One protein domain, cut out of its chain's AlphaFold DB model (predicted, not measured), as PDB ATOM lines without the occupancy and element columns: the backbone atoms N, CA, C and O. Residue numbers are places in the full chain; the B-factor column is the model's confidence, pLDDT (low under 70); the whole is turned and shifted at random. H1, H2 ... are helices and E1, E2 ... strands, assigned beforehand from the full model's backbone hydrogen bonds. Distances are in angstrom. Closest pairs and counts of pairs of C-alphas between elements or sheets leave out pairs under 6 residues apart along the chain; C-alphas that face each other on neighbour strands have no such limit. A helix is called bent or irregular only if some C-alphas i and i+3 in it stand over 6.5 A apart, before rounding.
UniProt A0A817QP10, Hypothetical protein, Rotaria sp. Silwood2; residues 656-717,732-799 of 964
ATOM      1  N   ILE A 656     -55.357 -20.290   6.939       42.12
ATOM      2  CA  ILE A 656     -55.081 -18.929   6.492       42.12
ATOM      3  C   ILE A 656     -56.040 -18.004   7.234       42.12
ATOM      4  O   ILE A 656     -57.230 -17.984   6.929       42.12
ATOM      5  N   ASP A 657     -55.507 -17.237   8.179       38.91
ATOM      6  CA  ASP A 657     -56.178 -16.058   8.719       38.91
ATOM      7  C   ASP A 657     -55.740 -14.828   7.900       38.91
ATOM      8  O   ASP A 657     -54.587 -14.747   7.455       38.91
ATOM      9  N   VAL A 658     -56.673 -13.902   7.661       41.00
ATOM     10  CA  VAL A 658     -56.476 -12.695   6.838       41.00
ATOM     11  C   VAL A 658     -57.082 -11.499   7.565       41.00
ATOM     12  O   VAL A 658     -58.303 -11.348   7.572       41.00
ATOM     13  N   GLU A 659     -56.257 -10.632   8.158       41.19
ATOM     14  CA  GLU A 659     -56.763  -9.415   8.820       41.19
ATOM     15  C   GLU A 659     -56.828  -8.182   7.892       41.19
ATOM     16  O   GLU A 659     -57.426  -7.170   8.263       41.19
ATOM     17  N   ASN A 660     -56.270  -8.241   6.671       56.62
ATOM     18  CA  ASN A 660     -56.232  -7.096   5.751       56.62
ATOM     19  C   ASN A 660     -56.470  -7.462   4.268       56.62
ATOM     20  O   ASN A 660     -55.575  -7.920   3.561       56.62
ATOM     21  N   GLU A 661     -57.688  -7.198   3.785       60.62
ATOM     22  CA  GLU A 661     -58.121  -7.441   2.396       60.62
ATOM     23  C   GLU A 661     -57.517  -6.439   1.383       60.62
ATOM     24  O   GLU A 661     -57.339  -6.760   0.207       60.62
ATOM     25  N   GLN A 662     -57.200  -5.213   1.816       69.56
ATOM     26  CA  GLN A 662     -56.988  -4.071   0.914       69.56
ATOM     27  C   GLN A 662     -55.664  -4.148   0.140       69.56
ATOM     28  O   GLN A 662     -55.655  -3.966  -1.076       69.56
ATOM     29  N   SER A 663     -54.549  -4.458   0.805       66.44
ATOM     30  CA  SER A 663     -53.243  -4.560   0.136       66.44
ATOM     31  C   SER A 663     -53.177  -5.730  -0.852       66.44
ATOM     32  O   SER A 663     -52.593  -5.607  -1.930       66.44
ATOM     33  N   ALA A 664     -53.801  -6.865  -0.504       65.75
ATOM     34  CA  ALA A 664     -53.945  -8.006  -1.407       65.75
ATOM     35  C   ALA A 664     -54.689  -7.592  -2.673       65.75
ATOM     36  O   ALA A 664     -54.260  -7.920  -3.780       65.75
ATOM     37  N   LYS A 665     -55.778  -6.833  -2.496       77.06
ATOM     38  CA  LYS A 665     -56.557  -6.288  -3.597       77.06
ATOM     39  C   LYS A 665     -55.734  -5.330  -4.457       77.06
ATOM     40  O   LYS A 665     -55.762  -5.473  -5.667       77.06
ATOM     41  N   GLU A 666     -54.943  -4.425  -3.886       82.31
ATOM     42  CA  GLU A 666     -54.106  -3.505  -4.678       82.31
ATOM     43  C   GLU A 666     -53.052  -4.233  -5.536       82.31
ATOM     44  O   GLU A 666     -52.798  -3.823  -6.672       82.31
ATOM     45  N   ILE A 667     -52.485  -5.345  -5.049       82.06
ATOM     46  CA  ILE A 667     -51.527  -6.171  -5.810       82.06
ATOM     47  C   ILE A 667     -52.243  -7.083  -6.829       82.06
ATOM     48  O   ILE A 667     -51.738  -7.276  -7.937       82.06
ATOM     49  N   LEU A 668     -53.430  -7.604  -6.498       81.75
ATOM     50  CA  LEU A 668     -54.315  -8.318  -7.429       81.75
ATOM     51  C   LEU A 668     -54.771  -7.406  -8.574       81.75
ATOM     52  O   LEU A 668     -54.710  -7.800  -9.738       81.75
ATOM     53  N   ASP A 669     -55.193  -6.185  -8.258       85.81
ATOM     54  CA  ASP A 669     -55.605  -5.171  -9.221       85.81
ATOM     55  C   ASP A 669     -54.398  -4.751 -10.077       85.81
ATOM     56  O   ASP A 669     -54.522  -4.706 -11.298       85.81
ATOM     57  N   PHE A 670     -53.198  -4.570  -9.504       92.88
ATOM     58  CA  PHE A 670     -51.989  -4.347 -10.305       92.88
ATOM     59  C   PHE A 670     -51.720  -5.488 -11.296       92.88
ATOM     60  O   PHE A 670     -51.551  -5.234 -12.492       92.88
ATOM     61  N   TYR A 671     -51.653  -6.741 -10.832       90.94
ATOM     62  CA  TYR A 671     -51.312  -7.854 -11.717       90.94
ATOM     63  C   TYR A 671     -52.419  -8.114 -12.742       90.94
ATOM     64  O   TYR A 671     -52.118  -8.186 -13.929       90.94
ATOM     65  N   SER A 672     -53.694  -8.159 -12.347       87.31
ATOM     66  CA  SER A 672     -54.812  -8.344 -13.291       87.31
ATOM     67  C   SER A 672     -54.866  -7.269 -14.381       87.31
ATOM     68  O   SER A 672     -55.198  -7.586 -15.523       87.31
ATOM     69  N   HIS A 673     -54.437  -6.039 -14.080       91.25
ATOM     70  CA  HIS A 673     -54.338  -4.948 -15.050       91.25
ATOM     71  C   HIS A 673     -52.939  -4.749 -15.668       91.25
ATOM     72  O   HIS A 673     -52.755  -3.768 -16.389       91.25
ATOM     73  N   SER A 674     -51.968  -5.648 -15.468       93.81
ATOM     74  CA  SER A 674     -50.633  -5.583 -16.107       93.81
ATOM     75  C   SER A 674     -50.123  -6.905 -16.695       93.81
ATOM     76  O   SER A 674     -49.112  -6.919 -17.399       93.81
ATOM     77  N   ILE A 675     -50.808  -8.023 -16.449       92.81
ATOM     78  CA  ILE A 675     -50.371  -9.366 -16.849       92.81
ATOM     79  C   ILE A 675     -50.280  -9.540 -18.382       92.81
ATOM     80  O   ILE A 675     -49.412 -10.265 -18.864       92.81
ATOM     81  N   ASP A 676     -51.075  -8.799 -19.162       91.88
ATOM     82  CA  ASP A 676     -50.989  -8.713 -20.630       91.88
ATOM     83  C   ASP A 676     -49.756  -7.924 -21.116       91.88
ATOM     84  O   ASP A 676     -49.084  -8.341 -22.061       91.88
ATOM     85  N   LEU A 677     -49.397  -6.832 -20.430       94.31
ATOM     86  CA  LEU A 677     -48.162  -6.072 -20.673       94.31
ATOM     87  C   LEU A 677     -46.922  -6.948 -20.417       94.31
ATOM     88  O   LEU A 677     -45.977  -6.969 -21.209       94.31
ATOM     89  N   ILE A 678     -46.954  -7.721 -19.327       95.06
ATOM     90  CA  ILE A 678     -45.910  -8.686 -18.962       95.06
ATOM     91  C   ILE A 678     -45.814  -9.798 -20.018       95.06
ATOM     92  O   ILE A 678     -44.710 -10.100 -20.476       95.06
ATOM     93  N   GLN A 679     -46.944 -10.360 -20.464       93.75
ATOM     94  CA  GLN A 679     -46.975 -11.360 -21.536       93.75
ATOM     95  C   GLN A 679     -46.354 -10.829 -22.833       93.75
ATOM     96  O   GLN A 679     -45.485 -11.484 -23.414       93.75
ATOM     97  N   HIS A 680     -46.768  -9.637 -23.276       93.44
ATOM     98  CA  HIS A 680     -46.241  -9.023 -24.491       93.44
ATOM     99  C   HIS A 680     -44.726  -8.803 -24.385       93.44
ATOM    100  O   HIS A 680     -43.983  -9.170 -25.293       93.44
ATOM    101  N   TYR A 681     -44.237  -8.281 -23.255       94.94
ATOM    102  CA  TYR A 681     -42.800  -8.105 -23.028       94.94
ATOM    103  C   TYR A 681     -42.025  -9.432 -23.105       94.94
ATOM    104  O   TYR A 681     -40.961  -9.488 -23.729       94.94
ATOM    105  N   LEU A 682     -42.556 -10.511 -22.523       94.50
ATOM    106  CA  LEU A 682     -41.938 -11.841 -22.545       94.50
ATOM    107  C   LEU A 682     -41.882 -12.457 -23.952       94.50
ATOM    108  O   LEU A 682     -40.862 -13.052 -24.305       94.50
ATOM    109  N   LEU A 683     -42.942 -12.299 -24.751       92.94
ATOM    110  CA  LEU A 683     -43.012 -12.794 -26.130       92.94
ATOM    111  C   LEU A 683     -42.126 -11.977 -27.080       92.94
ATOM    112  O   LEU A 683     -41.295 -12.547 -27.786       92.94
ATOM    113  N   THR A 684     -42.231 -10.646 -27.050       93.12
ATOM    114  CA  THR A 684     -41.482  -9.733 -27.931       93.12
ATOM    115  C   THR A 684     -39.966  -9.818 -27.714       93.12
ATOM    116  O   THR A 684     -39.198  -9.686 -28.664       93.12
ATOM    117  N   ASN A 685     -39.510 -10.111 -26.489       95.00
ATOM    118  CA  ASN A 685     -38.094 -10.364 -26.192       95.00
ATOM    119  C   ASN A 685     -37.675 -11.845 -26.340       95.00
ATOM    120  O   ASN A 685     -36.526 -12.179 -26.051       95.00
ATOM    121  N   GLN A 686     -38.579 -12.738 -26.765       95.00
ATOM    122  CA  GLN A 686     -38.354 -14.186 -26.904       95.00
ATOM    123  C   GLN A 686     -37.887 -14.882 -25.605       95.00
ATOM    124  O   GLN A 686     -37.181 -15.891 -25.641       95.00
ATOM    125  N   TYR A 687     -38.285 -14.365 -24.434       94.94
ATOM    126  CA  TYR A 687     -37.949 -14.956 -23.129       94.94
ATOM    127  C   TYR A 687     -38.799 -16.190 -22.790       94.94
ATOM    128  O   TYR A 687     -38.381 -17.014 -21.974       94.94
ATOM    129  N   ILE A 688     -39.965 -16.344 -23.427       92.12
ATOM    130  CA  ILE A 688     -40.792 -17.558 -23.395       92.12
ATOM    131  C   ILE A 688     -41.224 -17.941 -24.814       92.12
ATOM    132  O   ILE A 688     -41.308 -17.091 -25.698       92.12
ATOM    133  N   SER A 689     -41.535 -19.220 -25.026       92.00
ATOM    134  CA  SER A 689     -42.220 -19.678 -26.237       92.00
ATOM    135  C   SER A 689     -43.729 -19.445 -26.141       92.00
ATOM    136  O   SER A 689     -44.291 -19.415 -25.046       92.00
ATOM    137  N   GLU A 690     -44.399 -19.376 -27.290       88.00
ATOM    138  CA  GLU A 690     -45.863 -19.292 -27.400       88.00
ATOM    139  C   GLU A 690     -46.567 -20.403 -26.597       88.00
ATOM    140  O   GLU A 690     -47.438 -20.119 -25.781       88.00
ATOM    141  N   ASN A 691     -46.090 -21.651 -26.683       86.94
ATOM    142  CA  ASN A 691     -46.611 -22.766 -25.878       86.94
ATOM    143  C   ASN A 691     -46.494 -22.529 -24.358       86.94
ATOM    144  O   ASN A 691     -47.420 -22.854 -23.616       86.94
ATOM    145  N   ARG A 692     -45.382 -21.948 -23.876       88.69
ATOM    146  CA  ARG A 692     -45.231 -21.578 -22.454       88.69
ATOM    147  C   ARG A 692     -46.119 -20.383 -22.096       88.69
ATOM    148  O   ARG A 692     -46.623 -20.321 -20.981       88.69
ATOM    149  N   SER A 693     -46.361 -19.482 -23.046       90.31
ATOM    150  CA  SER A 693     -47.307 -18.380 -22.887       90.31
ATOM    151  C   SER A 693     -48.746 -18.874 -22.736       90.31
ATOM    152  O   SER A 693     -49.442 -18.421 -21.833       90.31
ATOM    153  N   ASN A 694     -49.173 -19.844 -23.544       86.12
ATOM    154  CA  ASN A 694     -50.509 -20.442 -23.471       86.12
ATOM    155  C   ASN A 694     -50.698 -21.247 -22.171       86.12
ATOM    156  O   ASN A 694     -51.759 -21.205 -21.551       86.12
ATOM    157  N   HIS A 695     -49.645 -21.922 -21.696       86.44
ATOM    158  CA  HIS A 695     -49.647 -22.583 -20.389       86.44
ATOM    159  C   HIS A 695     -49.821 -21.582 -19.232       86.44
ATOM    160  O   HIS A 695     -50.725 -21.746 -18.413       86.44
ATOM    161  N   PHE A 696     -49.032 -20.501 -19.203       87.00
ATOM    162  CA  PHE A 696     -49.199 -19.437 -18.208       87.00
ATOM    163  C   PHE A 696     -50.565 -18.734 -18.317       87.00
ATOM    164  O   PHE A 696     -51.140 -18.388 -17.289       87.00
ATOM    165  N   GLN A 697     -51.140 -18.602 -19.518       87.25
ATOM    166  CA  GLN A 697     -52.503 -18.084 -19.705       87.25
ATOM    167  C   GLN A 697     -53.536 -18.950 -18.975       87.25
ATOM    168  O   GLN A 697     -54.408 -18.416 -18.290       87.25
ATOM    169  N   SER A 698     -53.413 -20.278 -19.064       85.00
ATOM    170  CA  SER A 698     -54.282 -21.210 -18.335       85.00
ATOM    171  C   SER A 698     -54.113 -21.120 -16.817       85.00
ATOM    172  O   SER A 698     -55.093 -21.317 -16.107       85.00
ATOM    173  N   ILE A 699     -52.906 -20.838 -16.313       82.12
ATOM    174  CA  ILE A 699     -52.671 -20.686 -14.870       82.12
ATOM    175  C   ILE A 699     -53.253 -19.357 -14.382       82.12
ATOM    176  O   ILE A 699     -54.114 -19.361 -13.505       82.12
ATOM    177  N   PHE A 700     -52.849 -18.227 -14.972       84.50
ATOM    178  CA  PHE A 700     -53.276 -16.900 -14.518       84.50
ATOM    179  C   PHE A 700     -54.792 -16.691 -14.637       84.50
ATOM    180  O   PHE A 700     -55.389 -16.153 -13.706       84.50
ATOM    181  N   SER A 701     -55.441 -17.216 -15.687       82.69
ATOM    182  CA  SER A 701     -56.909 -17.126 -15.863       82.69
ATOM    183  C   SER A 701     -57.723 -17.860 -14.796       82.69
ATOM    184  O   SER A 701     -58.946 -17.739 -14.757       82.69
ATOM    185  N   GLN A 702     -57.054 -18.608 -13.921       82.56
ATOM    186  CA  GLN A 702     -57.642 -19.396 -12.846       82.56
ATOM    187  C   GLN A 702     -56.932 -19.131 -11.501       82.56
ATOM    188  O   GLN A 702     -57.153 -19.876 -10.546       82.56
ATOM    189  N   MET A 703     -56.074 -18.101 -11.421       82.94
ATOM    190  CA  MET A 703     -55.237 -17.802 -10.257       82.94
ATOM    191  C   MET A 703     -55.884 -16.773  -9.326       82.94
ATOM    192  O   MET A 703     -56.358 -15.729  -9.763       82.94
ATOM    193  N   SER A 704     -55.840 -17.052  -8.024       80.75
ATOM    194  CA  SER A 704     -56.301 -16.162  -6.952       80.75
ATOM    195  C   SER A 704     -55.117 -15.602  -6.154       80.75
ATOM    196  O   SER A 704     -54.103 -16.278  -5.982       80.75
ATOM    197  N   PHE A 705     -55.219 -14.360  -5.675       76.81
ATOM    198  CA  PHE A 705     -54.170 -13.682  -4.901       76.81
ATOM    199  C   PHE A 705     -54.653 -13.466  -3.463       76.81
ATOM    200  O   PHE A 705     -55.806 -13.097  -3.252       76.81
ATOM    201  N   ILE A 706     -53.792 -13.734  -2.477       76.00
ATOM    202  CA  ILE A 706     -54.155 -13.797  -1.053       76.00
ATOM    203  C   ILE A 706     -53.032 -13.166  -0.205       76.00
ATOM    204  O   ILE A 706     -51.939 -13.735  -0.125       76.00
ATOM    205  N   SER A 707     -53.282 -12.027   0.463       70.69
ATOM    206  CA  SER A 707     -52.422 -11.612   1.592       70.69
ATOM    207  C   SER A 707     -52.699 -12.508   2.788       70.69
ATOM    208  O   SER A 707     -53.844 -12.859   3.061       70.69
ATOM    209  N   VAL A 708     -51.642 -12.848   3.516       68.94
ATOM    210  CA  VAL A 708     -51.709 -13.597   4.770       68.94
ATOM    211  C   VAL A 708     -50.750 -12.970   5.774       68.94
ATOM    212  O   VAL A 708     -49.637 -12.570   5.424       68.94
ATOM    213  N   ASP A 709     -51.128 -12.919   7.045       58.06
ATOM    214  CA  ASP A 709     -50.262 -12.342   8.080       58.06
ATOM    215  C   ASP A 709     -49.022 -13.207   8.370       58.06
ATOM    216  O   ASP A 709     -47.974 -12.706   8.788       58.06
ATOM    217  N   LEU A 710     -49.102 -14.510   8.066       53.75
ATOM    218  CA  LEU A 710     -47.998 -15.458   8.190       53.75
ATOM    219  C   LEU A 710     -48.114 -16.620   7.185       53.75
ATOM    220  O   LEU A 710     -48.950 -17.504   7.363       53.75
ATOM    221  N   ILE A 711     -47.207 -16.715   6.197       50.84
ATOM    222  CA  ILE A 711     -47.047 -17.946   5.388       50.84
ATOM    223  C   ILE A 711     -46.394 -19.032   6.267       50.84
ATOM    224  O   ILE A 711     -45.185 -19.277   6.226       50.84
ATOM    225  N   SER A 712     -47.204 -19.688   7.102       45.31
ATOM    226  CA  SER A 712     -46.786 -20.849   7.890       45.31
ATOM    227  C   SER A 712     -47.117 -22.149   7.154       45.31
ATOM    228  O   SER A 712     -48.187 -22.734   7.297       45.31
ATOM    229  N   LEU A 713     -46.152 -22.637   6.366       43.66
ATOM    230  CA  LEU A 713     -46.187 -23.985   5.784       43.66
ATOM    231  C   LEU A 713     -46.031 -25.037   6.897       43.66
ATOM    232  O   LEU A 713     -44.942 -25.581   7.119       43.66
ATOM    233  N   SER A 714     -47.120 -25.264   7.629       36.44
ATOM    234  CA  SER A 714     -47.242 -26.256   8.691       36.44
ATOM    235  C   SER A 714     -47.801 -27.566   8.130       36.44
ATOM    236  O   SER A 714     -48.848 -27.606   7.491       36.44
ATOM    237  N   TYR A 715     -47.075 -28.657   8.356       33.72
ATOM    238  CA  TYR A 715     -47.500 -30.003   7.975       33.72
ATOM    239  C   TYR A 715     -48.269 -30.593   9.157       33.72
ATOM    240  O   TYR A 715     -47.734 -30.652  10.264       33.72
ATOM    241  N   ARG A 716     -49.526 -31.010   8.962       32.00
ATOM    242  CA  ARG A 716     -50.457 -31.284  10.073       32.00
ATOM    243  C   ARG A 716     -50.278 -32.651  10.760       32.00
ATOM    244  O   ARG A 716     -51.251 -33.302  11.126       32.00
ATOM    245  N   TYR A 717     -49.034 -33.056  11.018       29.17
ATOM    246  CA  TYR A 717     -48.689 -34.232  11.824       29.17
ATOM    247  C   TYR A 717     -48.106 -33.838  13.184       29.17
ATOM    248  O   TYR A 717     -46.899 -33.733  13.336       29.17
ATOM    249  N   ASP A 732     -41.241 -14.593   1.781       67.00
ATOM    250  CA  ASP A 732     -42.125 -13.417   1.843       67.00
ATOM    251  C   ASP A 732     -43.315 -13.462   0.862       67.00
ATOM    252  O   ASP A 732     -44.270 -12.698   0.988       67.00
ATOM    253  N   SER A 733     -43.255 -14.347  -0.131       71.25
ATOM    254  CA  SER A 733     -44.357 -14.688  -1.037       71.25
ATOM    255  C   SER A 733     -44.154 -16.101  -1.595       71.25
ATOM    256  O   SER A 733     -43.037 -16.623  -1.586       71.25
ATOM    257  N   TYR A 734     -45.234 -16.744  -2.035       78.06
ATOM    258  CA  TYR A 734     -45.234 -18.132  -2.510       78.06
ATOM    259  C   TYR A 734     -46.290 -18.331  -3.603       78.06
ATOM    260  O   TYR A 734     -47.397 -17.810  -3.493       78.06
ATOM    261  N   ILE A 735     -45.952 -19.095  -4.643       79.31
ATOM    262  CA  ILE A 735     -46.871 -19.481  -5.718       79.31
ATOM    263  C   ILE A 735     -47.181 -20.967  -5.579       79.31
ATOM    264  O   ILE A 735     -46.274 -21.797  -5.591       79.31
ATOM    265  N   ASP A 736     -48.468 -21.282  -5.498       78.62
ATOM    266  CA  ASP A 736     -48.997 -22.637  -5.551       78.62
ATOM    267  C   ASP A 736     -49.716 -22.834  -6.891       78.62
ATOM    268  O   ASP A 736     -50.819 -22.322  -7.095       78.62
ATOM    269  N   GLU A 737     -49.077 -23.537  -7.830       78.81
ATOM    270  CA  GLU A 737     -49.676 -23.849  -9.137       78.81
ATOM    271  C   GLU A 737     -50.886 -24.784  -9.003       78.81
ATOM    272  O   GLU A 737     -51.876 -24.620  -9.713       78.81
ATOM    273  N   SER A 738     -50.822 -25.741  -8.072       72.56
ATOM    274  CA  SER A 738     -51.855 -26.755  -7.823       72.56
ATOM    275  C   SER A 738     -53.138 -26.144  -7.266       72.56
ATOM    276  O   SER A 738     -54.213 -26.337  -7.829       72.56
ATOM    277  N   ALA A 739     -53.025 -25.351  -6.200       75.25
ATOM    278  CA  ALA A 739     -54.144 -24.629  -5.600       75.25
ATOM    279  C   ALA A 739     -54.482 -23.318  -6.336       75.25
ATOM    280  O   ALA A 739     -55.430 -22.632  -5.943       75.25
ATOM    281  N   ARG A 740     -53.700 -22.963  -7.368       80.94
ATOM    282  CA  ARG A 740     -53.785 -21.736  -8.180       80.94
ATOM    283  C   ARG A 740     -53.829 -20.466  -7.325       80.94
ATOM    284  O   ARG A 740     -54.722 -19.627  -7.460       80.94
ATOM    285  N   LYS A 741     -52.867 -20.344  -6.407       81.25
ATOM    286  CA  LYS A 741     -52.818 -19.280  -5.392       81.25
ATOM    287  C   LYS A 741     -51.468 -18.574  -5.352       81.25
ATOM    288  O   LYS A 741     -50.426 -19.216  -5.256       81.25
ATOM    289  N   PHE A 742     -51.499 -17.244  -5.389       80.88
ATOM    290  CA  PHE A 742     -50.356 -16.376  -5.111       80.88
ATOM    291  C   PHE A 742     -50.499 -15.831  -3.686       80.88
ATOM    292  O   PHE A 742     -51.375 -15.012  -3.409       80.88
ATOM    293  N   TYR A 743     -49.639 -16.282  -2.779       77.81
ATOM    294  CA  TYR A 743     -49.627 -15.871  -1.378       77.81
ATOM    295  C   TYR A 743     -48.599 -14.764  -1.134       77.81
ATOM    296  O   TYR A 743     -47.461 -14.855  -1.601       77.81
ATOM    297  N   ILE A 744     -48.974 -13.748  -0.356       72.06
ATOM    298  CA  ILE A 744     -48.129 -12.592  -0.013       72.06
ATOM    299  C   ILE A 744     -48.132 -12.412   1.508       72.06
ATOM    300  O   ILE A 744     -49.199 -12.407   2.116       72.06
ATOM    301  N   LEU A 745     -46.968 -12.263   2.151       67.19
ATOM    302  CA  LEU A 745     -46.930 -11.929   3.581       67.19
ATOM    303  C   LEU A 745     -47.246 -10.448   3.814       67.19
ATOM    304  O   LEU A 745     -46.526  -9.582   3.309       67.19
ATOM    305  N   HIS A 746     -48.201 -10.169   4.703       61.00
ATOM    306  CA  HIS A 746     -48.635  -8.813   5.051       61.00
ATOM    307  C   HIS A 746     -47.462  -7.886   5.439       61.00
ATOM    308  O   HIS A 746     -47.320  -6.764   4.953       61.00
ATOM    309  N   LYS A 747     -46.506  -8.404   6.225       58.97
ATOM    310  CA  LYS A 747     -45.290  -7.679   6.644       58.97
ATOM    311  C   LYS A 747     -44.407  -7.176   5.483       58.97
ATOM    312  O   LYS A 747     -43.615  -6.254   5.688       58.97
ATOM    313  N   TYR A 748     -44.509  -7.771   4.294       58.28
ATOM    314  CA  TYR A 748     -43.627  -7.515   3.150       58.28
ATOM    315  C   TYR A 748     -44.305  -6.792   1.981       58.28
ATOM    316  O   TYR A 748     -43.626  -6.465   1.007       58.28
ATOM    317  N   GLU A 749     -45.581  -6.420   2.113       55.72
ATOM    318  CA  GLU A 749     -46.294  -5.529   1.180       55.72
ATOM    319  C   GLU A 749     -45.547  -4.199   0.969       55.72
ATOM    320  O   GLU A 749     -45.464  -3.689  -0.142       55.72
ATOM    321  N   LYS A 750     -44.895  -3.685   2.023       54.38
ATOM    322  CA  LYS A 750     -44.057  -2.470   1.983       54.38
ATOM    323  C   LYS A 750     -42.626  -2.706   1.476       54.38
ATOM    324  O   LYS A 750     -41.800  -1.800   1.536       54.38
ATOM    325  N   SER A 751     -42.300  -3.913   1.006       65.00
ATOM    326  CA  SER A 751     -41.030  -4.213   0.334       65.00
ATOM    327  C   SER A 751     -41.263  -4.349  -1.171       65.00
ATOM    328  O   SER A 751     -41.449  -5.444  -1.701       65.00
ATOM    329  N   GLU A 752     -41.252  -3.193  -1.841       63.25
ATOM    330  CA  GLU A 752     -41.739  -2.939  -3.211       63.25
ATOM    331  C   GLU A 752     -41.277  -3.948  -4.277       63.25
ATOM    332  O   GLU A 752     -41.978  -4.168  -5.255       63.25
ATOM    333  N   ASN A 753     -40.130  -4.606  -4.079       75.69
ATOM    334  CA  ASN A 753     -39.534  -5.504  -5.072       75.69
ATOM    335  C   ASN A 753     -39.731  -7.006  -4.794       75.69
ATOM    336  O   ASN A 753     -39.571  -7.805  -5.709       75.69
ATOM    337  N   ARG A 754     -40.082  -7.441  -3.572       79.19
ATOM    338  CA  ARG A 754     -40.010  -8.882  -3.226       79.19
ATOM    339  C   ARG A 754     -41.086  -9.733  -3.903       79.19
ATOM    340  O   ARG A 754     -40.795 -10.830  -4.368       79.19
ATOM    341  N   HIS A 755     -42.309  -9.215  -4.003       82.88
ATOM    342  CA  HIS A 755     -43.394  -9.881  -4.729       82.88
ATOM    343  C   HIS A 755     -43.149  -9.883  -6.252       82.88
ATOM    344  O   HIS A 755     -43.551 -10.824  -6.940       82.88
ATOM    345  N   ILE A 756     -42.440  -8.870  -6.769       89.06
ATOM    346  CA  ILE A 756     -41.971  -8.807  -8.160       89.06
ATOM    347  C   ILE A 756     -40.913  -9.885  -8.402       89.06
ATOM    348  O   ILE A 756     -41.058 -10.676  -9.328       89.06
ATOM    349  N   ASP A 757     -39.889  -9.981  -7.552       86.75
ATOM    350  CA  ASP A 757     -38.817 -10.966  -7.713       86.75
ATOM    351  C   ASP A 757     -39.344 -12.415  -7.640       86.75
ATOM    352  O   ASP A 757     -38.888 -13.271  -8.401       86.75
ATOM    353  N   THR A 758     -40.360 -12.706  -6.817       85.06
ATOM    354  CA  THR A 758     -41.062 -14.008  -6.825       85.06
ATOM    355  C   THR A 758     -41.741 -14.289  -8.171       85.06
ATOM    356  O   THR A 758     -41.507 -15.344  -8.761       85.06
ATOM    357  N   MET A 759     -42.516 -13.337  -8.706       87.69
ATOM    358  CA  MET A 759     -43.156 -13.462 -10.026       87.69
ATOM    359  C   MET A 759     -42.117 -13.601 -11.158       87.69
ATOM    360  O   MET A 759     -42.286 -14.378 -12.096       87.69
ATOM    361  N   VAL A 760     -40.990 -12.899 -11.055       92.12
ATOM    362  CA  VAL A 760     -39.883 -12.942 -12.020       92.12
ATOM    363  C   VAL A 760     -39.186 -14.303 -12.037       92.12
ATOM    364  O   VAL A 760     -38.939 -14.842 -13.116       92.12
ATOM    365  N   ASN A 761     -38.894 -14.869 -10.860       87.88
ATOM    366  CA  ASN A 761     -38.287 -16.198 -10.719       87.88
ATOM    367  C   ASN A 761     -39.206 -17.325 -11.221       87.88
ATOM    368  O   ASN A 761     -38.721 -18.354 -11.690       87.88
ATOM    369  N   TYR A 762     -40.521 -17.121 -11.144       88.62
ATOM    370  CA  TYR A 762     -41.535 -18.024 -11.684       88.62
ATOM    371  C   TYR A 762     -41.582 -17.996 -13.225       88.62
ATOM    372  O   TYR A 762     -41.544 -19.031 -13.901       88.62
ATOM    373  N   LEU A 763     -41.603 -16.791 -13.803       90.12
ATOM    374  CA  LEU A 763     -41.731 -16.588 -15.247       90.12
ATOM    375  C   LEU A 763     -40.455 -16.960 -16.028       90.12
ATOM    376  O   LEU A 763     -40.556 -17.574 -17.093       90.12
ATOM    377  N   ILE A 764     -39.262 -16.625 -15.513       91.62
ATOM    378  CA  ILE A 764     -37.965 -16.808 -16.192       91.62
ATOM    379  C   ILE A 764     -36.941 -17.477 -15.260       91.62
ATOM    380  O   ILE A 764     -36.758 -17.057 -14.125       91.62
ATOM    381  N   GLN A 765     -36.182 -18.452 -15.776       87.75
ATOM    382  CA  GLN A 765     -35.052 -19.066 -15.056       87.75
ATOM    383  C   GLN A 765     -33.711 -18.332 -15.286       87.75
ATOM    384  O   GLN A 765     -32.931 -18.157 -14.346       87.75
ATOM    385  N   ASP A 766     -33.437 -17.862 -16.510       93.06
ATOM    386  CA  ASP A 766     -32.197 -17.141 -16.843       93.06
ATOM    387  C   ASP A 766     -32.016 -15.854 -16.016       93.06
ATOM    388  O   ASP A 766     -32.891 -14.992 -15.970       93.06
ATOM    389  N   GLU A 767     -30.857 -15.708 -15.378       91.00
ATOM    390  CA  GLU A 767     -30.554 -14.604 -14.458       91.00
ATOM    391  C   GLU A 767     -30.476 -13.235 -15.151       91.00
ATOM    392  O   GLU A 767     -30.965 -12.234 -14.621       91.00
ATOM    393  N   THR A 768     -29.929 -13.187 -16.370       92.88
ATOM    394  CA  THR A 768     -29.787 -11.934 -17.128       92.88
ATOM    395  C   THR A 768     -31.153 -11.393 -17.544       92.88
ATOM    396  O   THR A 768     -31.399 -10.189 -17.486       92.88
ATOM    397  N   ASN A 769     -32.062 -12.279 -17.943       94.12
ATOM    398  CA  ASN A 769     -33.413 -11.935 -18.362       94.12
ATOM    399  C   ASN A 769     -34.345 -11.703 -17.160       94.12
ATOM    400  O   ASN A 769     -35.160 -10.782 -17.221       94.12
ATOM    401  N   ARG A 770     -34.155 -12.409 -16.031       93.88
ATOM    402  CA  ARG A 770     -34.808 -12.085 -14.747       93.88
ATOM    403  C   ARG A 770     -34.542 -10.637 -14.322       93.88
ATOM    404  O   ARG A 770     -35.486  -9.905 -14.042       93.88
ATOM    405  N   LEU A 771     -33.287 -10.176 -14.360       92.94
ATOM    406  CA  LEU A 771     -32.932  -8.792 -14.001       92.94
ATOM    407  C   LEU A 771     -33.553  -7.724 -14.922       92.94
ATOM    408  O   LEU A 771     -33.767  -6.591 -14.486       92.94
ATOM    409  N   LYS A 772     -33.846  -8.057 -16.186       96.44
ATOM    410  CA  LYS A 772     -34.575  -7.165 -17.105       96.44
ATOM    411  C   LYS A 772     -36.075  -7.165 -16.810       96.44
ATOM    412  O   LYS A 772     -36.674  -6.097 -16.747       96.44
ATOM    413  N   LEU A 773     -36.660  -8.347 -16.590       96.12
ATOM    414  CA  LEU A 773     -38.080  -8.503 -16.276       96.12
ATOM    415  C   LEU A 773     -38.445  -7.841 -14.940       96.12
ATOM    416  O   LEU A 773     -39.435  -7.122 -14.894       96.12
ATOM    417  N   SER A 774     -37.626  -8.004 -13.892       95.31
ATOM    418  CA  SER A 774     -37.843  -7.347 -12.590       95.31
ATOM    419  C   SER A 774     -37.898  -5.823 -12.750       95.31
ATOM    420  O   SER A 774     -38.870  -5.199 -12.339       95.31
ATOM    421  N   LYS A 775     -36.960  -5.227 -13.502       96.12
ATOM    422  CA  LYS A 775     -36.984  -3.788 -13.837       96.12
ATOM    423  C   LYS A 775     -38.197  -3.362 -14.668       96.12
ATOM    424  O   LYS A 775     -38.692  -2.253 -14.486       96.12
ATOM    425  N   TYR A 776     -38.673  -4.209 -15.581       97.06
ATOM    426  CA  TYR A 776     -39.867  -3.918 -16.375       97.06
ATOM    427  C   TYR A 776     -41.136  -3.928 -15.508       97.06
ATOM    428  O   TYR A 776     -41.906  -2.971 -15.548       97.06
ATOM    429  N   ILE A 777     -41.310  -4.946 -14.659       95.81
ATOM    430  CA  ILE A 777     -42.451  -5.045 -13.737       95.81
ATOM    431  C   ILE A 777     -42.396  -3.932 -12.678       95.81
ATOM    432  O   ILE A 777     -43.424  -3.321 -12.416       95.81
ATOM    433  N   GLN A 778     -41.217  -3.578 -12.152       94.81
ATOM    434  CA  GLN A 778     -41.027  -2.410 -11.272       94.81
ATOM    435  C   GLN A 778     -41.489  -1.105 -11.936       94.81
ATOM    436  O   GLN A 778     -42.147  -0.283 -11.303       94.81
ATOM    437  N   ASN A 779     -41.184  -0.916 -13.224       96.25
ATOM    438  CA  ASN A 779     -41.629   0.257 -13.971       96.25
ATOM    439  C   ASN A 779     -43.152   0.260 -14.197       96.25
ATOM    440  O   ASN A 779     -43.777   1.305 -14.043       96.25
ATOM    441  N   LEU A 780     -43.762  -0.892 -14.506       96.19
ATOM    442  CA  LEU A 780     -45.224  -1.013 -14.596       96.19
ATOM    443  C   LEU A 780     -45.909  -0.762 -13.245       96.19
ATOM    444  O   LEU A 780     -46.894  -0.031 -13.195       96.19
ATOM    445  N   PHE A 781     -45.374  -1.319 -12.155       94.62
ATOM    446  CA  PHE A 781     -45.902  -1.124 -10.803       94.62
ATOM    447  C   PHE A 781     -45.844   0.347 -10.398       94.62
ATOM    448  O   PHE A 781     -46.836   0.893  -9.925       94.62
ATOM    449  N   LYS A 782     -44.735   1.033 -10.701       94.88
ATOM    450  CA  LYS A 782     -44.641   2.477 -10.489       94.88
ATOM    451  C   LYS A 782     -45.644   3.267 -11.340       94.88
ATOM    452  O   LYS A 782     -46.296   4.160 -10.817       94.88
ATOM    453  N   ILE A 783     -45.808   2.942 -12.627       96.00
ATOM    454  CA  ILE A 783     -46.799   3.609 -13.495       96.00
ATOM    455  C   ILE A 783     -48.219   3.464 -12.923       96.00
ATOM    456  O   ILE A 783     -48.986   4.429 -12.960       96.00
ATOM    457  N   TYR A 784     -48.537   2.294 -12.362       95.31
ATOM    458  CA  TYR A 784     -49.797   2.007 -11.675       95.31
ATOM    459  C   TYR A 784     -49.946   2.764 -10.345       95.31
ATOM    460  O   TYR A 784     -51.015   3.295 -10.069       95.31
ATOM    461  N   GLN A 785     -48.885   2.893  -9.544       92.62
ATOM    462  CA  GLN A 785     -48.897   3.731  -8.336       92.62
ATOM    463  C   GLN A 785     -49.065   5.227  -8.660       92.62
ATOM    464  O   GLN A 785     -49.813   5.921  -7.977       92.62
ATOM    465  N   ASP A 786     -48.388   5.720  -9.702       95.31
ATOM    466  CA  ASP A 786     -48.394   7.134 -10.094       95.31
ATOM    467  C   ASP A 786     -49.711   7.553 -10.797       95.31
ATOM    468  O   ASP A 786     -50.117   8.708 -10.679       95.31
ATOM    469  N   ASN A 787     -50.366   6.655 -11.556       95.44
ATOM    470  CA  ASN A 787     -51.483   7.000 -12.465       95.44
ATOM    471  C   ASN A 787     -52.644   5.976 -12.494       95.44
ATOM    472  O   ASN A 787     -53.515   6.063 -13.361       95.44
ATOM    473  N   GLY A 788     -52.654   4.972 -11.615       94.19
ATOM    474  CA  GLY A 788     -53.668   3.916 -11.599       94.19
ATOM    475  C   GLY A 788     -53.758   3.120 -12.908       94.19
ATOM    476  O   GLY A 788     -52.768   2.887 -13.607       94.19
ATOM    477  N   LEU A 789     -54.980   2.701 -13.248       94.69
ATOM    478  CA  LEU A 789     -55.272   1.944 -14.467       94.69
ATOM    479  C   LEU A 789     -54.987   2.747 -15.751       94.69
ATOM    480  O   LEU A 789     -54.541   2.167 -16.742       94.69
ATOM    481  N   ASP A 790     -55.174   4.067 -15.733       94.88
ATOM    482  CA  ASP A 790     -54.982   4.921 -16.911       94.88
ATOM    483  C   ASP A 790     -53.516   4.946 -17.363       94.88
ATOM    484  O   ASP A 790     -53.238   4.870 -18.559       94.88
ATOM    485  N   GLY A 791     -52.562   4.925 -16.426       95.25
ATOM    486  CA  GLY A 791     -51.141   4.774 -16.754       95.25
ATOM    487  C   GLY A 791     -50.830   3.471 -17.495       95.25
ATOM    488  O   GLY A 791     -50.051   3.466 -18.450       95.25
ATOM    489  N   LEU A 792     -51.466   2.366 -17.093       95.94
ATOM    490  CA  LEU A 792     -51.313   1.066 -17.751       95.94
ATOM    491  C   LEU A 792     -52.041   1.022 -19.105       95.94
ATOM    492  O   LEU A 792     -51.537   0.409 -20.043       95.94
ATOM    493  N   ASN A 793     -53.167   1.723 -19.255       93.38
ATOM    494  CA  ASN A 793     -53.851   1.882 -20.542       93.38
ATOM    495  C   ASN A 793     -53.027   2.717 -21.534       93.38
ATOM    496  O   ASN A 793     -52.881   2.309 -22.682       93.38
ATOM    497  N   ILE A 794     -52.372   3.790 -21.084       94.19
ATOM    498  CA  ILE A 794     -51.412   4.539 -21.909       94.19
ATOM    499  C   ILE A 794     -50.242   3.635 -22.334       94.19
ATOM    500  O   ILE A 794     -49.771   3.736 -23.463       94.19
ATOM    501  N   GLN A 795     -49.782   2.696 -21.491       94.25
ATOM    502  CA  GLN A 795     -48.825   1.678 -21.953       94.25
ATOM    503  C   GLN A 795     -49.436   0.756 -23.024       94.25
ATOM    504  O   GLN A 795     -48.763   0.494 -24.016       94.25
ATOM    505  N   ARG A 796     -50.700   0.317 -22.886       92.88
ATOM    506  CA  ARG A 796     -51.394  -0.511 -23.899       92.88
ATOM    507  C   ARG A 796     -51.488   0.163 -25.268       92.88
ATOM    508  O   ARG A 796     -51.227  -0.489 -26.273       92.88
ATOM    509  N   GLU A 797     -51.817   1.452 -25.307       91.12
ATOM    510  CA  GLU A 797     -51.953   2.236 -26.548       91.12
ATOM    511  C   GLU A 797     -50.642   2.357 -27.347       91.12
ATOM    512  O   GLU A 797     -50.668   2.659 -28.539       91.12
ATOM    513  N   ASN A 798     -49.487   2.087 -26.726       87.75
ATOM    514  CA  ASN A 798     -48.189   2.080 -27.404       87.75
ATOM    515  C   ASN A 798     -47.867   0.754 -28.134       87.75
ATOM    516  O   ASN A 798     -46.838   0.684 -28.811       87.75
ATOM    517  N   PHE A 799     -48.709  -0.286 -28.042       86.06
ATOM    518  CA  PHE A 799     -48.552  -1.518 -28.830       86.06
ATOM    519  C   PHE A 799     -49.455  -1.517 -30.065       86.06
ATOM    520  O   PHE A 799     -50.605  -1.088 -30.024       86.06
TER     521      PHE A 799
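This is residues 656 to 717 and 732 to 799 of the 964 residues of the protein "Hypothetical protein" of Rotaria sp. Silwood2 (UniProt A0A817QP10). A small three-stranded sheet sits toward one end with H1 and H4 over one face of it, and the long arm H5a of the bent helix H5 crosses H4 on the side away from the sheet. H2, with H3 beside it, and the folded-back arm H5b lie toward the other end, while residues 714 to 717, just before the cut, stick out. The printed part has 130 residues, with five named helices and three named strands in the order H1 H2 H3 E1 E2 E3 H4 H5; the sheet, E1 E3 E2, is mixed and the class is mostly helix. The whole is compact, with a radius of gyration of the C-alphas of 15.0 A, and spans 49 by 32 by 26 A, only just elongated.

H1, residues 661 to 672, begins at C-alpha (-58.121, -7.441, 2.396) and is 16.1 A long. H2 is residues 675 to 684, and H3 is residues 690 to 700, 15.1 A long. The strands are E1, residues 704 to 708, E2, residues 733 to 736, and E3, residues 741 to 745. H4 is residues 754 to 763. H5, residues 767 to 797, was assigned as one helix by its hydrogen bonds but is bent, with C-alphas 786 and 789 9.7 A apart. Its arms are H5a, residues 767 to 786, 28.5 A long, and H5b, residues 789 to 797, ending at C-alpha (-51.953, 2.236, -26.548).

H1 and H4 on the same face of the sheet make two layers, helices over strands. H1 lies over E1 at a height over the sheet of 8.5 A, the closest C-alphas being those of Ala 664 and Ser 707, 4.9 A apart. H4 lies over E2 at a height of 8.4 A, with the C-alphas of Ser 733 and His 755 closest, 6.1 A apart. E1 and E3 are parallel, with N 706 and O 742 2.9 A apart, within hydrogen-bond range; the hairpin E2 and E3 is antiparallel, with N 743 and O 734 at 2.8 A. H5a touches H4 with residues 770 to 778 alone, at a steep tilt of 50 degrees, closest at the C-alphas of Val 760 and Arg 770, 5.8 A. H5a and H5b touch at the C-alphas of Ile 783 and Gly 791, 5.6 A. The helical hairpin H2 and H3 only just touches, with 3 pairs of C-alphas within 8 A, closest at Gln 679 and Ser 693, 7.2 A. H2 is close to H5b but not clearly touching, with the C-alphas of Leu 677 and Arg 796 7.2 A apart. Every O i to N i+4 pair is within hydrogen-bond range in H1, H2, H3, H4 and H5b; in H5a 15 of 16 are.

The C-alphas of Tyr 717 and Asn 798 are the two farthest apart, 53.5 A. Residues 718 to 731 are not printed, and C-alphas 717 and 732 are 24.0 A apart across that cut. Of the links that are printed whole, that from E3 to H4 is short and the others are tight. The mean pLDDT of the printed part is 80.9, and residues 656 to 664, 708 to 717, 732 and 745 to 752 are under 70.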